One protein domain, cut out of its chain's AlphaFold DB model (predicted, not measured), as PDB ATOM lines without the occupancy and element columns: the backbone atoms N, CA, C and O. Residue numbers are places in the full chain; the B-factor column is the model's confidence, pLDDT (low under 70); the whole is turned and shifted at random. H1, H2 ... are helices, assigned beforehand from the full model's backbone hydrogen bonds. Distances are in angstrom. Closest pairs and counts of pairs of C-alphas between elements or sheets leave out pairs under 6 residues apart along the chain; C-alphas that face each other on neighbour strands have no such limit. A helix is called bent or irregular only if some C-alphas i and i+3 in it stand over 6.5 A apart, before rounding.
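What this domain is: This is residues 1006 to 1103 of the 1305 residues of the protein "USP domain-containing protein" of Paracoccidioides lutzii (strain ATCC MYA-826 / Pb01) (UniProt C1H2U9). Look first for a long helix, H1, that meets a helical hairpin of H2 and H3 at a corner; the unnamed tail, residues 1089 to 1103, leads back toward H1's beginning. Residues 1037 to 1042 stick out at the corner. The 98 printed residues, with helices H1, H2, H3 in that order, are all helix in class and extended: radius of gyration of the C-alphas 21.5 A, spans 73 by 31 by 18 A.

How they stand to each other: H1, residues 1008 to 1036, has a kink of 30 degrees near residue 1015 and is irregular, with C-alphas 1009 and 1012 8.7 A apart. It only just touches H2, residues 1044 to 1060, with 3 pairs of C-alphas within 8 A, only at the corner and with residues 1035 to 1036 alone; the closest C-alphas, of Leu 1036 and Leu 1044, are 5.3 A apart. H2 and H3, residues 1077 to 1088, touch as a hairpin, at a shallow tilt of 26 degrees, opposite ways; their closest C-alphas, of Phe 1048 and Leu 1082, are 6.2 A apart. H1 and H3 are apart. In H2 and H3 every O i to N i+4 pair is within hydrogen-bond range, in H1 23 of 25.

Where its parts are: Find C-alpha 1008 at (164.766, 160.533, 85.476); from there H1 runs 42.7 A. H2 runs 23.4 A, and H3 runs 16.3 A to C-alpha 1088 at (146.730, 180.822, 108.298).

The domain as a whole: The printed part has no cut, and the link H2 to H3, 16 residues, is long. Look for pLDDT under 70 in 27 residues, among them 1035 to 1046 and 1085 to 1096.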
ATOM      1  N   SER A1006     170.111 164.181  86.914       83.95
ATOM      2  CA  SER A1006     169.355 163.248  86.081       83.95
ATOM      3  C   SER A1006     167.937 163.758  85.891       83.95
ATOM      4  O   SER A1006     167.263 164.117  86.853       83.95
ATOM      5  N   ASN A1007     167.439 163.700  84.656       74.78
ATOM      6  CA  ASN A1007     166.036 164.004  84.379       74.78
ATOM      7  C   ASN A1007     165.113 162.775  84.536       74.78
ATOM      8  O   ASN A1007     163.924 162.818  84.204       74.78
ATOM      9  N   LYS A1008     165.628 161.647  85.055       76.58
ATOM     10  CA  LYS A1008     164.766 160.533  85.476       76.58
ATOM     11  C   LYS A1008     163.781 161.035  86.538       76.58
ATOM     12  O   LYS A1008     164.111 161.883  87.355       76.58
ATOM     13  N   HIS A1009     162.550 160.526  86.520       79.60
ATOM     14  CA  HIS A1009     161.477 160.912  87.453       79.60
ATOM     15  C   HIS A1009     161.098 162.411  87.475       79.60
ATOM     16  O   HIS A1009     160.423 162.844  88.415       79.60
ATOM     17  N   HIS A1010     161.462 163.179  86.436       85.96
ATOM     18  CA  HIS A1010     161.205 164.624  86.325       85.96
ATOM     19  C   HIS A1010     161.787 165.427  87.497       85.96
ATOM     20  O   HIS A1010     161.150 166.354  88.002       85.96
ATOM     21  N   ILE A1011     162.973 165.040  87.977       87.41
ATOM     22  CA  ILE A1011     163.590 165.654  89.159       87.41
ATOM     23  C   ILE A1011     163.746 167.173  88.979       87.41
ATOM     24  O   ILE A1011     163.417 167.916  89.901       87.41
ATOM     25  N   ASP A1012     164.153 167.649  87.799       85.54
ATOM     26  CA  ASP A1012     164.337 169.086  87.548       85.54
ATOM     27  C   ASP A1012     163.030 169.881  87.606       85.54
ATOM     28  O   ASP A1012     162.985 170.975  88.171       85.54
ATOM     29  N   ASP A1013     161.938 169.324  87.078       88.04
ATOM     30  CA  ASP A1013     160.623 169.970  87.136       88.04
ATOM     31  C   ASP A1013     160.113 170.028  88.580       88.04
ATOM     32  O   ASP A1013     159.602 171.057  89.030       88.04
ATOM     33  N   ARG A1014     160.334 168.951  89.344       89.41
ATOM     34  CA  ARG A1014     160.011 168.892  90.775       89.41
ATOM     35  C   ARG A1014     160.831 169.891  91.599       89.41
ATOM     36  O   ARG A1014     160.297 170.513  92.519       89.41
ATOM     37  N   ARG A1015     162.115 170.089  91.266       88.90
ATOM     38  CA  ARG A1015     162.978 171.118  91.885       88.90
ATOM     39  C   ARG A1015     162.445 172.519  91.617       88.90
ATOM     40  O   ARG A1015     162.217 173.255  92.572       88.90
ATOM     41  N   ARG A1016     162.148 172.851  90.355       88.42
ATOM     42  CA  ARG A1016     161.582 174.158  89.972       88.42
ATOM     43  C   ARG A1016     160.257 174.450  90.675       88.42
ATOM     44  O   ARG A1016     160.064 175.552  91.190       88.42
ATOM     45  N   GLU A1017     159.358 173.467  90.762       87.22
ATOM     46  CA  GLU A1017     158.122 173.622  91.541       87.22
ATOM     47  C   GLU A1017     158.410 173.863  93.034       87.22
ATOM     48  O   GLU A1017     157.772 174.724  93.644       87.22
ATOM     49  N   CYS A1018     159.370 173.133  93.611       85.75
ATOM     50  CA  CYS A1018     159.775 173.286  95.008       85.75
ATOM     51  C   CYS A1018     160.366 174.676  95.294       85.75
ATOM     52  O   CYS A1018     159.993 175.284  96.296       85.75
ATOM     53  N   TRP A1019     161.218 175.208  94.411       88.31
ATOM     54  CA  TRP A1019     161.784 176.558  94.535       88.31
ATOM     55  C   TRP A1019     160.706 177.636  94.499       88.31
ATOM     56  O   TRP A1019     160.663 178.483  95.389       88.31
ATOM     57  N   ARG A1020     159.762 177.537  93.557       85.97
ATOM     58  CA  ARG A1020     158.619 178.456  93.490       85.97
ATOM     59  C   ARG A1020     157.802 178.445  94.785       85.97
ATOM     60  O   ARG A1020     157.432 179.499  95.292       85.97
ATOM     61  N   TRP A1021     157.537 177.262  95.341       81.44
ATOM     62  CA  TRP A1021     156.820 177.146  96.614       81.44
ATOM     63  C   TRP A1021     157.611 177.697  97.800       81.44
ATOM     64  O   TRP A1021     157.009 178.268  98.706       81.44
ATOM     65  N   LYS A1022     158.940 177.542  97.814       80.92
ATOM     66  CA  LYS A1022     159.806 178.140  98.842       80.92
ATOM     67  C   LYS A1022     159.773 179.668  98.776       80.92
ATOM     68  O   LYS A1022     159.645 180.299  99.820       80.92
ATOM     69  N   GLU A1023     159.820 180.256  97.580       81.07
ATOM     70  CA  GLU A1023     159.711 181.710  97.388       81.07
ATOM     71  C   GLU A1023     158.342 182.242  97.851       81.07
ATOM     72  O   GLU A1023     158.258 183.246  98.558       81.07
ATOM     73  N   GLU A1024     157.261 181.538  97.502       77.83
ATOM     74  CA  GLU A1024     155.903 181.875  97.943       77.83
ATOM     75  C   GLU A1024     155.759 181.767  99.471       77.83
ATOM     76  O   GLU A1024     155.219 182.674 100.106       77.83
ATOM     77  N   LEU A1025     156.318 180.718 100.086       75.08
ATOM     78  CA  LEU A1025     156.349 180.555 101.542       75.08
ATOM     79  C   LEU A1025     157.129 181.685 102.229       75.08
ATOM     80  O   LEU A1025     156.712 182.152 103.287       75.08
ATOM     81  N   LEU A1026     158.243 182.133 101.644       76.12
ATOM     82  CA  LEU A1026     159.058 183.220 102.189       76.12
ATOM     83  C   LEU A1026     158.286 184.549 102.169       76.12
ATOM     84  O   LEU A1026     158.258 185.244 103.184       76.12
ATOM     85  N   LYS A1027     157.556 184.841 101.081       77.58
ATOM     86  CA  LYS A1027     156.639 185.998 100.991       77.58
ATOM     87  C   LYS A1027     155.517 185.925 102.031       77.58
ATOM     88  O   LYS A1027     155.220 186.918 102.691       77.58
ATOM     89  N   LEU A1028     154.917 184.746 102.211       74.88
ATOM     90  CA  LEU A1028     153.865 184.530 103.210       74.88
ATOM     91  C   LEU A1028     154.385 184.672 104.650       74.88
ATOM     92  O   LEU A1028     153.683 185.236 105.488       74.88
ATOM     93  N   ARG A1029     155.608 184.206 104.944       69.83
ATOM     94  CA  ARG A1029     156.252 184.372 106.259       69.83
ATOM     95  C   ARG A1029     156.608 185.828 106.549       69.83
ATOM     96  O   ARG A1029     156.250 186.301 107.615       69.83
ATOM     97  N   ALA A1030     157.191 186.554 105.593       74.52
ATOM     98  CA  ALA A1030     157.454 187.987 105.751       74.52
ATOM     99  C   ALA A1030     156.160 188.766 106.038       74.52
ATOM    100  O   ALA A1030     156.117 189.603 106.937       74.52
ATOM    101  N   ARG A1031     155.069 188.417 105.340       72.59
ATOM    102  CA  ARG A1031     153.748 188.992 105.614       72.59
ATOM    103  C   ARG A1031     153.216 188.603 106.994       72.59
ATOM    104  O   ARG A1031     152.584 189.424 107.648       72.59
ATOM    105  N   LYS A1032     153.441 187.365 107.441       68.01
ATOM    106  CA  LYS A1032     153.101 186.937 108.802       68.01
ATOM    107  C   LYS A1032     153.880 187.759 109.833       68.01
ATOM    108  O   LYS A1032     153.252 188.260 110.752       68.01
ATOM    109  N   ASP A1033     155.186 187.942 109.671       68.70
ATOM    110  CA  ASP A1033     156.018 188.684 110.628       68.70
ATOM    111  C   ASP A1033     155.643 190.174 110.690       68.70
ATOM    112  O   ASP A1033     155.521 190.721 111.785       68.70
ATOM    113  N   GLU A1034     155.344 190.800 109.543       70.70
ATOM    114  CA  GLU A1034     154.794 192.166 109.464       70.70
ATOM    115  C   GLU A1034     153.482 192.298 110.255       70.70
ATOM    116  O   GLU A1034     153.254 193.290 110.948       70.70
ATOM    117  N   LEU A1035     152.626 191.274 110.186       63.75
ATOM    118  CA  LEU A1035     151.398 191.224 110.970       63.75
ATOM    119  C   LEU A1035     151.677 190.946 112.454       63.75
ATOM    120  O   LEU A1035     150.913 191.397 113.286       63.75
ATOM    121  N   LEU A1036     152.732 190.227 112.836       64.53
ATOM    122  CA  LEU A1036     152.975 189.875 114.242       64.53
ATOM    123  C   LEU A1036     153.652 190.989 115.065       64.53
ATOM    124  O   LEU A1036     153.381 191.066 116.263       64.53
ATOM    125  N   TYR A1037     154.507 191.825 114.461       62.99
ATOM    126  CA  TYR A1037     155.470 192.683 115.182       62.99
ATOM    127  C   TYR A1037     155.304 194.204 114.984       62.99
ATOM    128  O   TYR A1037     156.256 194.963 115.156       62.99
ATOM    129  N   ASN A1038     154.109 194.691 114.643       57.81
ATOM    130  CA  ASN A1038     153.882 196.130 114.477       57.81
ATOM    131  C   ASN A1038     153.944 196.873 115.837       57.81
ATOM    132  O   ASN A1038     153.246 196.477 116.769       57.81
ATOM    133  N   GLU A1039     154.723 197.964 115.942       58.74
ATOM    134  CA  GLU A1039     155.089 198.700 117.185       58.74
ATOM    135  C   GLU A1039     153.909 199.206 118.050       58.74
ATOM    136  O   GLU A1039     154.110 199.764 119.127       58.74
ATOM    137  N   SER A1040     152.668 199.037 117.595       59.60
ATOM    138  CA  SER A1040     151.462 199.601 118.205       59.60
ATOM    139  C   SER A1040     150.539 198.590 118.897       59.60
ATOM    140  O   SER A1040     149.618 199.025 119.586       59.60
ATOM    141  N   TRP A1041     150.757 197.275 118.760       53.56
ATOM    142  CA  TRP A1041     149.841 196.261 119.305       53.56
ATOM    143  C   TRP A1041     150.602 195.081 119.924       53.56
ATOM    144  O   TRP A1041     151.560 194.575 119.345       53.56
ATOM    145  N   GLU A1042     150.152 194.609 121.090       54.88
ATOM    146  CA  GLU A1042     150.556 193.310 121.638       54.88
ATOM    147  C   GLU A1042     150.137 192.202 120.646       54.88
ATOM    148  O   GLU A1042     148.982 192.161 120.250       54.88
ATOM    149  N   CYS A1043     151.079 191.358 120.196       57.57
ATOM    150  CA  CYS A1043     150.910 190.077 119.476       57.57
ATOM    151  C   CYS A1043     149.548 189.853 118.759       57.57
ATOM    152  O   CYS A1043     148.569 189.399 119.347       57.57
ATOM    153  N   LEU A1044     149.481 190.077 117.442       63.98
ATOM    154  CA  LEU A1044     148.238 190.010 116.644       63.98
ATOM    155  C   LEU A1044     147.421 188.681 116.711       63.98
ATOM    156  O   LEU A1044     146.199 188.735 116.581       63.98
ATOM    157  N   PRO A1045     147.998 187.483 116.947       65.39
ATOM    158  CA  PRO A1045     147.249 186.262 117.242       65.39
ATOM    159  C   PRO A1045     146.464 186.358 118.545       65.39
ATOM    160  O   PRO A1045     145.340 185.864 118.595       65.39
ATOM    161  N   ASP A1046     147.026 187.012 119.563       69.47
ATOM    162  CA  ASP A1046     146.324 187.295 120.811       69.47
ATOM    163  C   ASP A1046     145.240 188.343 120.562       69.47
ATOM    164  O   ASP A1046     144.111 188.120 120.968       69.47
ATOM    165  N   VAL A1047     145.488 189.365 119.731       71.12
ATOM    166  CA  VAL A1047     144.431 190.298 119.277       71.12
ATOM    167  C   VAL A1047     143.297 189.567 118.563       71.12
ATOM    168  O   VAL A1047     142.133 189.845 118.828       71.12
ATOM    169  N   PHE A1048     143.586 188.622 117.664       73.02
ATOM    170  CA  PHE A1048     142.539 187.862 116.973       73.02
ATOM    171  C   PHE A1048     141.833 186.869 117.891       73.02
ATOM    172  O   PHE A1048     140.628 186.667 117.740       73.02
ATOM    173  N   LYS A1049     142.548 186.264 118.842       74.85
ATOM    174  CA  LYS A1049     141.973 185.387 119.863       74.85
ATOM    175  C   LYS A1049     141.085 186.174 120.828       74.85
ATOM    176  O   LYS A1049     139.978 185.724 121.113       74.85
ATOM    177  N   ASP A1050     141.514 187.355 121.246       78.59
ATOM    178  CA  ASP A1050     140.785 188.263 122.130       78.59
ATOM    179  C   ASP A1050     139.604 188.900 121.408       78.59
ATOM    180  O   ASP A1050     138.507 188.929 121.958       78.59
ATOM    181  N   ALA A1051     139.771 189.307 120.146       79.10
ATOM    182  CA  ALA A1051     138.680 189.761 119.288       79.10
ATOM    183  C   ALA A1051     137.663 188.640 119.058       79.10
ATOM    184  O   ALA A1051     136.462 188.878 119.142       79.10
ATOM    185  N   LYS A1052     138.118 187.401 118.829       81.18
ATOM    186  CA  LYS A1052     137.242 186.227 118.732       81.18
ATOM    187  C   LYS A1052     136.511 185.973 120.049       81.18
ATOM    188  O   LYS A1052     135.306 185.759 120.006       81.18
ATOM    189  N   ALA A1053     137.185 186.067 121.195       81.64
ATOM    190  CA  ALA A1053     136.568 185.918 122.514       81.64
ATOM    191  C   ALA A1053     135.571 187.051 122.825       81.64
ATOM    192  O   ALA A1053     134.484 186.788 123.330       81.64
ATOM    193  N   HIS A1054     135.890 188.300 122.474       81.63
ATOM    194  CA  HIS A1054     134.997 189.452 122.623       81.63
ATOM    195  C   HIS A1054     133.778 189.339 121.710       81.63
ATOM    196  O   HIS A1054     132.660 189.552 122.167       81.63
ATOM    197  N   VAL A1055     133.965 188.944 120.448       81.26
ATOM    198  CA  VAL A1055     132.858 188.685 119.518       81.26
ATOM    199  C   VAL A1055     131.998 187.522 120.014       81.26
ATOM    200  O   VAL A1055     130.779 187.635 119.982       81.26
ATOM    201  N   GLN A1056     132.596 186.446 120.537       82.31
ATOM    202  CA  GLN A1056     131.850 185.342 121.155       82.31
ATOM    203  C   GLN A1056     131.058 185.797 122.387       82.31
ATOM    204  O   GLN A1056     129.896 185.424 122.515       82.31
ATOM    205  N   ASN A1057     131.635 186.637 123.252       80.66
ATOM    206  CA  ASN A1057     130.935 187.202 124.411       80.66
ATOM    207  C   ASN A1057     129.785 188.133 123.992       80.66
ATOM    208  O   ASN A1057     128.699 188.051 124.559       80.66
ATOM    209  N   LEU A1058     129.990 188.979 122.976       80.62
ATOM    210  CA  LEU A1058     128.944 189.850 122.429       80.62
ATOM    211  C   LEU A1058     127.827 189.047 121.751       80.62
ATOM    212  O   LEU A1058     126.657 189.392 121.881       80.62
ATOM    213  N   MET A1059     128.167 187.956 121.062       79.15
ATOM    214  CA  MET A1059     127.174 187.031 120.512       79.15
ATOM    215  C   MET A1059     126.403 186.303 121.623       79.15
ATOM    216  O   MET A1059     125.193 186.132 121.498       79.15
ATOM    217  N   ALA A1060     127.065 185.949 122.731       78.84
ATOM    218  CA  ALA A1060     126.442 185.307 123.890       78.84
ATOM    219  C   ALA A1060     125.535 186.245 124.713       78.84
ATOM    220  O   ALA A1060     124.635 185.755 125.390       78.84
ATOM    221  N   MET A1061     125.688 187.578 124.618       76.78
ATOM    222  CA  MET A1061     124.743 188.538 125.231       76.78
ATOM    223  C   MET A1061     123.308 188.361 124.719       76.78
ATOM    224  O   MET A1061     122.357 188.715 125.408       76.78
ATOM    225  N   LYS A1062     123.122 187.784 123.525       74.48
ATOM    226  CA  LYS A1062     121.788 187.463 123.001       74.48
ATOM    227  C   LYS A1062     121.108 186.312 123.759       74.48
ATOM    228  O   LYS A1062     119.881 186.227 123.736       74.48
ATOM    229  N   ASP A1063     121.886 185.452 124.418       76.49
ATOM    230  CA  ASP A1063     121.399 184.275 125.145       76.49
ATOM    231  C   ASP A1063     121.119 184.558 126.634       76.49
ATOM    232  O   ASP A1063     120.446 183.764 127.295       76.49
ATOM    233  N   ASP A1064     121.599 185.686 127.170       73.27
ATOM    234  CA  ASP A1064     121.351 186.114 128.549       73.27
ATOM    235  C   ASP A1064     120.094 187.008 128.638       73.27
ATOM    236  O   ASP A1064     120.077 188.109 128.081       73.27
ATOM    237  N   PRO A1065     119.025 186.589 129.346       72.17
ATOM    238  CA  PRO A1065     117.774 187.343 129.421       72.17
ATOM    239  C   PRO A1065     117.901 188.735 130.062       72.17
ATOM    240  O   PRO A1065     117.011 189.557 129.841       72.17
ATOM    241  N   GLU A1066     118.961 189.019 130.831       73.01
ATOM    242  CA  GLU A1066     119.189 190.348 131.424       73.01
ATOM    243  C   GLU A1066     119.865 191.333 130.453       73.01
ATOM    244  O   GLU A1066     119.546 192.522 130.478       73.01
ATOM    245  N   THR A1067     120.740 190.852 129.562       73.55
ATOM    246  CA  THR A1067     121.503 191.683 128.606       73.55
ATOM    247  C   THR A1067     121.011 191.589 127.159       73.55
ATOM    248  O   THR A1067     121.411 192.399 126.319       73.55
ATOM    249  N   ALA A1068     120.059 190.697 126.865       70.49
ATOM    250  CA  ALA A1068     119.505 190.499 125.522       70.49
ATOM    251  C   ALA A1068     118.941 191.780 124.876       70.49
ATOM    252  O   ALA A1068     118.913 191.886 123.650       70.49
ATOM    253  N   GLY A1069     118.506 192.763 125.676       72.56
ATOM    254  CA  GLY A1069     118.034 194.064 125.184       72.56
ATOM    255  C   GLY A1069     119.131 194.981 124.623       72.56
ATOM    256  O   GLY A1069     118.812 195.910 123.884       72.56
ATOM    257  N   GLU A1070     120.400 194.720 124.944       73.63
ATOM    258  CA  GLU A1070     121.570 195.506 124.519       73.63
ATOM    259  C   GLU A1070     122.414 194.782 123.450       73.63
ATOM    260  O   GLU A1070     123.395 195.331 122.948       73.63
ATOM    261  N   ALA A1071     122.027 193.559 123.066       70.94
ATOM    262  CA  ALA A1071     122.769 192.730 122.122       70.94
ATOM    263  C   ALA A1071     122.806 193.341 120.704       70.94
ATOM    264  O   ALA A1071     121.772 193.621 120.092       70.94
ATOM    265  N   MET A1072     124.011 193.500 120.149       70.28
ATOM    266  CA  MET A1072     124.229 193.903 118.755       70.28
ATOM    267  C   MET A1072     124.200 192.685 117.821       70.28
ATOM    268  O   MET A1072     124.748 191.633 118.145       70.28
ATOM    269  N   GLU A1073     123.615 192.823 116.628       71.72
ATOM    270  CA  GLU A1073     123.709 191.789 115.589       71.72
ATOM    271  C   GLU A1073     125.127 191.763 114.992       71.72
ATOM    272  O   GLU A1073     125.538 192.692 114.297       71.72
ATOM    273  N   ILE A1074     125.876 190.688 115.257       70.87
ATOM    274  CA  ILE A1074     127.201 190.437 114.673       70.87
ATOM    275  C   ILE A1074     127.083 189.309 113.641       70.87
ATOM    276  O   ILE A1074     126.494 188.269 113.919       70.87
ATOM    277  N   ASP A1075     127.650 189.513 112.448       76.82
ATOM    278  CA  ASP A1075     127.688 188.520 111.367       76.82
ATOM    279  C   ASP A1075     128.521 187.280 111.752       76.82
ATOM    280  O   ASP A1075     129.710 187.392 112.062       76.82
ATOM    281  N   ASP A1076     127.931 186.083 111.647       75.14
ATOM    282  CA  ASP A1076     128.602 184.789 111.887       75.14
ATOM    283  C   ASP A1076     129.846 184.586 110.998       75.14
ATOM    284  O   ASP A1076     130.805 183.894 111.368       75.14
ATOM    285  N   GLY A1077     129.887 185.244 109.833       79.69
ATOM    286  CA  GLY A1077     131.053 185.267 108.954       79.69
ATOM    287  C   GLY A1077     132.291 185.914 109.586       79.69
ATOM    288  O   GLY A1077     133.415 185.643 109.152       79.69
ATOM    289  N   VAL A1078     132.138 186.745 110.622       77.85
ATOM    290  CA  VAL A1078     133.260 187.362 111.353       77.85
ATOM    291  C   VAL A1078     134.075 186.306 112.101       77.85
ATOM    292  O   VAL A1078     135.293 186.278 111.945       77.85
ATOM    293  N   LEU A1079     133.438 185.370 112.818       78.08
ATOM    294  CA  LEU A1079     134.149 184.292 113.527       78.08
ATOM    295  C   LEU A1079     134.899 183.356 112.572       78.08
ATOM    296  O   LEU A1079     136.004 182.899 112.883       78.08
ATOM    297  N   SER A1080     134.320 183.102 111.397       79.39
ATOM    298  CA  SER A1080     134.960 182.300 110.348       79.39
ATOM    299  C   SER A1080     136.185 183.005 109.765       79.39
ATOM    300  O   SER A1080     137.219 182.370 109.565       79.39
ATOM    301  N   ARG A1081     136.102 184.324 109.547       76.02
ATOM    302  CA  ARG A1081     137.234 185.145 109.089       76.02
ATOM    303  C   ARG A1081     138.339 185.223 110.139       76.02
ATOM    304  O   ARG A1081     139.489 184.965 109.801       76.02
ATOM    305  N   LEU A1082     137.987 185.487 111.400       73.57
ATOM    306  CA  LEU A1082     138.939 185.504 112.516       73.57
ATOM    307  C   LEU A1082     139.645 184.149 112.658       73.57
ATOM    308  O   LEU A1082     140.867 184.108 112.733       73.57
ATOM    309  N   SER A1083     138.903 183.037 112.580       73.53
ATOM    310  CA  SER A1083     139.484 181.686 112.659       73.53
ATOM    311  C   SER A1083     140.347 181.332 111.445       73.53
ATOM    312  O   SER A1083     141.363 180.665 111.602       73.53
ATOM    313  N   ALA A1084     139.984 181.780 110.238       72.35
ATOM    314  CA  ALA A1084     140.798 181.554 109.046       72.35
ATOM    315  C   ALA A1084     142.151 182.274 109.142       72.35
ATOM    316  O   ALA A1084     143.170 181.693 108.777       72.35
ATOM    317  N   VAL A1085     142.180 183.497 109.680       67.47
ATOM    318  CA  VAL A1085     143.430 184.242 109.905       67.47
ATOM    319  C   VAL A1085     144.244 183.625 111.060       67.47
ATOM    320  O   VAL A1085     145.464 183.481 110.951       67.47
ATOM    321  N   GLU A1086     143.572 183.157 112.118       65.50
ATOM    322  CA  GLU A1086     144.164 182.398 113.240       65.50
ATOM    323  C   GLU A1086     144.770 181.038 112.801       65.50
ATOM    324  O   GLU A1086     145.700 180.529 113.430       65.50
ATOM    325  N   GLU A1087     144.237 180.422 111.738       68.43
ATOM    326  CA  GLU A1087     144.723 179.154 111.162       68.43
ATOM    327  C   GLU A1087     145.844 179.399 110.132       68.43
ATOM    328  O   GLU A1087     146.868 178.716 110.151       68.43
ATOM    329  N   MET A1088     145.708 180.427 109.283       61.36
ATOM    330  CA  MET A1088     146.730 180.822 108.298       61.36
ATOM    331  C   MET A1088     148.063 181.200 108.945       61.36
ATOM    332  O   MET A1088     149.120 180.982 108.360       61.36
ATOM    333  N   THR A1089     148.026 181.742 110.159       55.48
ATOM    334  CA  THR A1089     149.237 182.070 110.917       55.48
ATOM    335  C   THR A1089     149.927 180.833 111.515       55.48
ATOM    336  O   THR A1089     151.074 180.952 111.957       55.48
ATOM    337  N   ARG A1090     149.304 179.640 111.494       55.34
ATOM    338  CA  ARG A1090     149.804 178.418 112.158       55.34
ATOM    339  C   ARG A1090     150.443 177.361 111.246       55.34
ATOM    340  O   ARG A1090     151.375 176.704 111.700       55.34
ATOM    341  N   ASP A1091     150.002 177.200 109.998       52.46
ATOM    342  CA  ASP A1091     150.447 176.079 109.148       52.46
ATOM    343  C   ASP A1091     151.659 176.416 108.253       52.46
ATOM    344  O   ASP A1091     151.580 177.245 107.347       52.46
ATOM    345  N   GLU A1092     152.782 175.711 108.445       51.64
ATOM    346  CA  GLU A1092     153.924 175.726 107.519       51.64
ATOM    347  C   GLU A1092     153.758 174.696 106.387       51.64
ATOM    348  O   GLU A1092     153.441 173.525 106.613       51.64
ATOM    349  N   ILE A1093     154.038 175.104 105.146       51.56
ATOM    350  CA  ILE A1093     153.996 174.226 103.969       51.56
ATOM    351  C   ILE A1093     155.162 173.220 104.030       51.56
ATOM    352  O   ILE A1093     156.313 173.568 103.772       51.56
ATOM    353  N   LYS A1094     154.877 171.938 104.305       52.48
ATOM    354  CA  LYS A1094     155.846 170.839 104.121       52.48
ATOM    355  C   LYS A1094     155.881 170.401 102.652       52.48
ATOM    356  O   LYS A1094     154.946 169.764 102.167       52.48
ATOM    357  N   CYS A1095     156.973 170.686 101.939       54.19
ATOM    358  CA  CYS A1095     157.176 170.183 100.577       54.19
ATOM    359  C   CYS A1095     157.541 168.685 100.594       54.19
ATOM    360  O   CYS A1095     158.692 168.317 100.805       54.19
ATOM    361  N   ASN A1096     156.561 167.807 100.361       68.04
ATOM    362  CA  ASN A1096     156.740 166.345 100.367       68.04
ATOM    363  C   ASN A1096     156.963 165.747  98.955       68.04
ATOM    364  O   ASN A1096     156.624 164.593  98.705       68.04
ATOM    365  N   GLN A1097     157.480 166.539  98.003       76.20
ATOM    366  CA  GLN A1097     157.474 166.215  96.563       76.20
ATOM    367  C   GLN A1097     158.400 165.073  96.115       76.20
ATOM    368  O   GLN A1097     158.266 164.583  94.995       76.20
ATOM    369  N   PHE A1098     159.343 164.673  96.966       85.04
ATOM    370  CA  PHE A1098     160.398 163.712  96.625       85.04
ATOM    371  C   PHE A1098     160.313 162.421  97.453       85.04
ATOM    372  O   PHE A1098     161.239 161.619  97.442       85.04
ATOM    373  N   ALA A1099     159.224 162.215  98.203       80.53
ATOM    374  CA  ALA A1099     159.083 161.089  99.133       80.53
ATOM    375  C   ALA A1099     159.074 159.700  98.454       80.53
ATOM    376  O   ALA A1099     159.306 158.684  99.122       80.53
ATOM    377  N   ASP A1100     158.783 159.666  97.150       85.71
ATOM    378  CA  ASP A1100     158.797 158.494  96.269       85.71
ATOM    379  C   ASP A1100     160.200 158.116  95.769       85.71
ATOM    380  O   ASP A1100     160.404 156.968  95.377       85.71
ATOM    381  N   LEU A1101     161.173 159.030  95.812       86.66
ATOM    382  CA  LEU A1101     162.528 158.768  95.326       86.66
ATOM    383  C   LEU A1101     163.370 158.096  96.417       86.66
ATOM    384  O   LEU A1101     163.711 158.724  97.421       86.66
ATOM    385  N   ARG A1102     163.665 156.800  96.240       87.55
ATOM    386  CA  ARG A1102     164.323 155.959  97.258       87.55
ATOM    387  C   ARG A1102     165.447 155.060  96.721       87.55
ATOM    388  O   ARG A1102     165.742 154.028  97.323       87.55
ATOM    389  N   HIS A1103     166.046 155.389  95.579       85.15
ATOM    390  CA  HIS A1103     166.980 154.487  94.894       85.15
ATOM    391  C   HIS A1103     168.420 154.621  95.399       85.15
ATOM    392  O   HIS A1103     169.157 153.629  95.396       85.15
TER     393      HIS A1103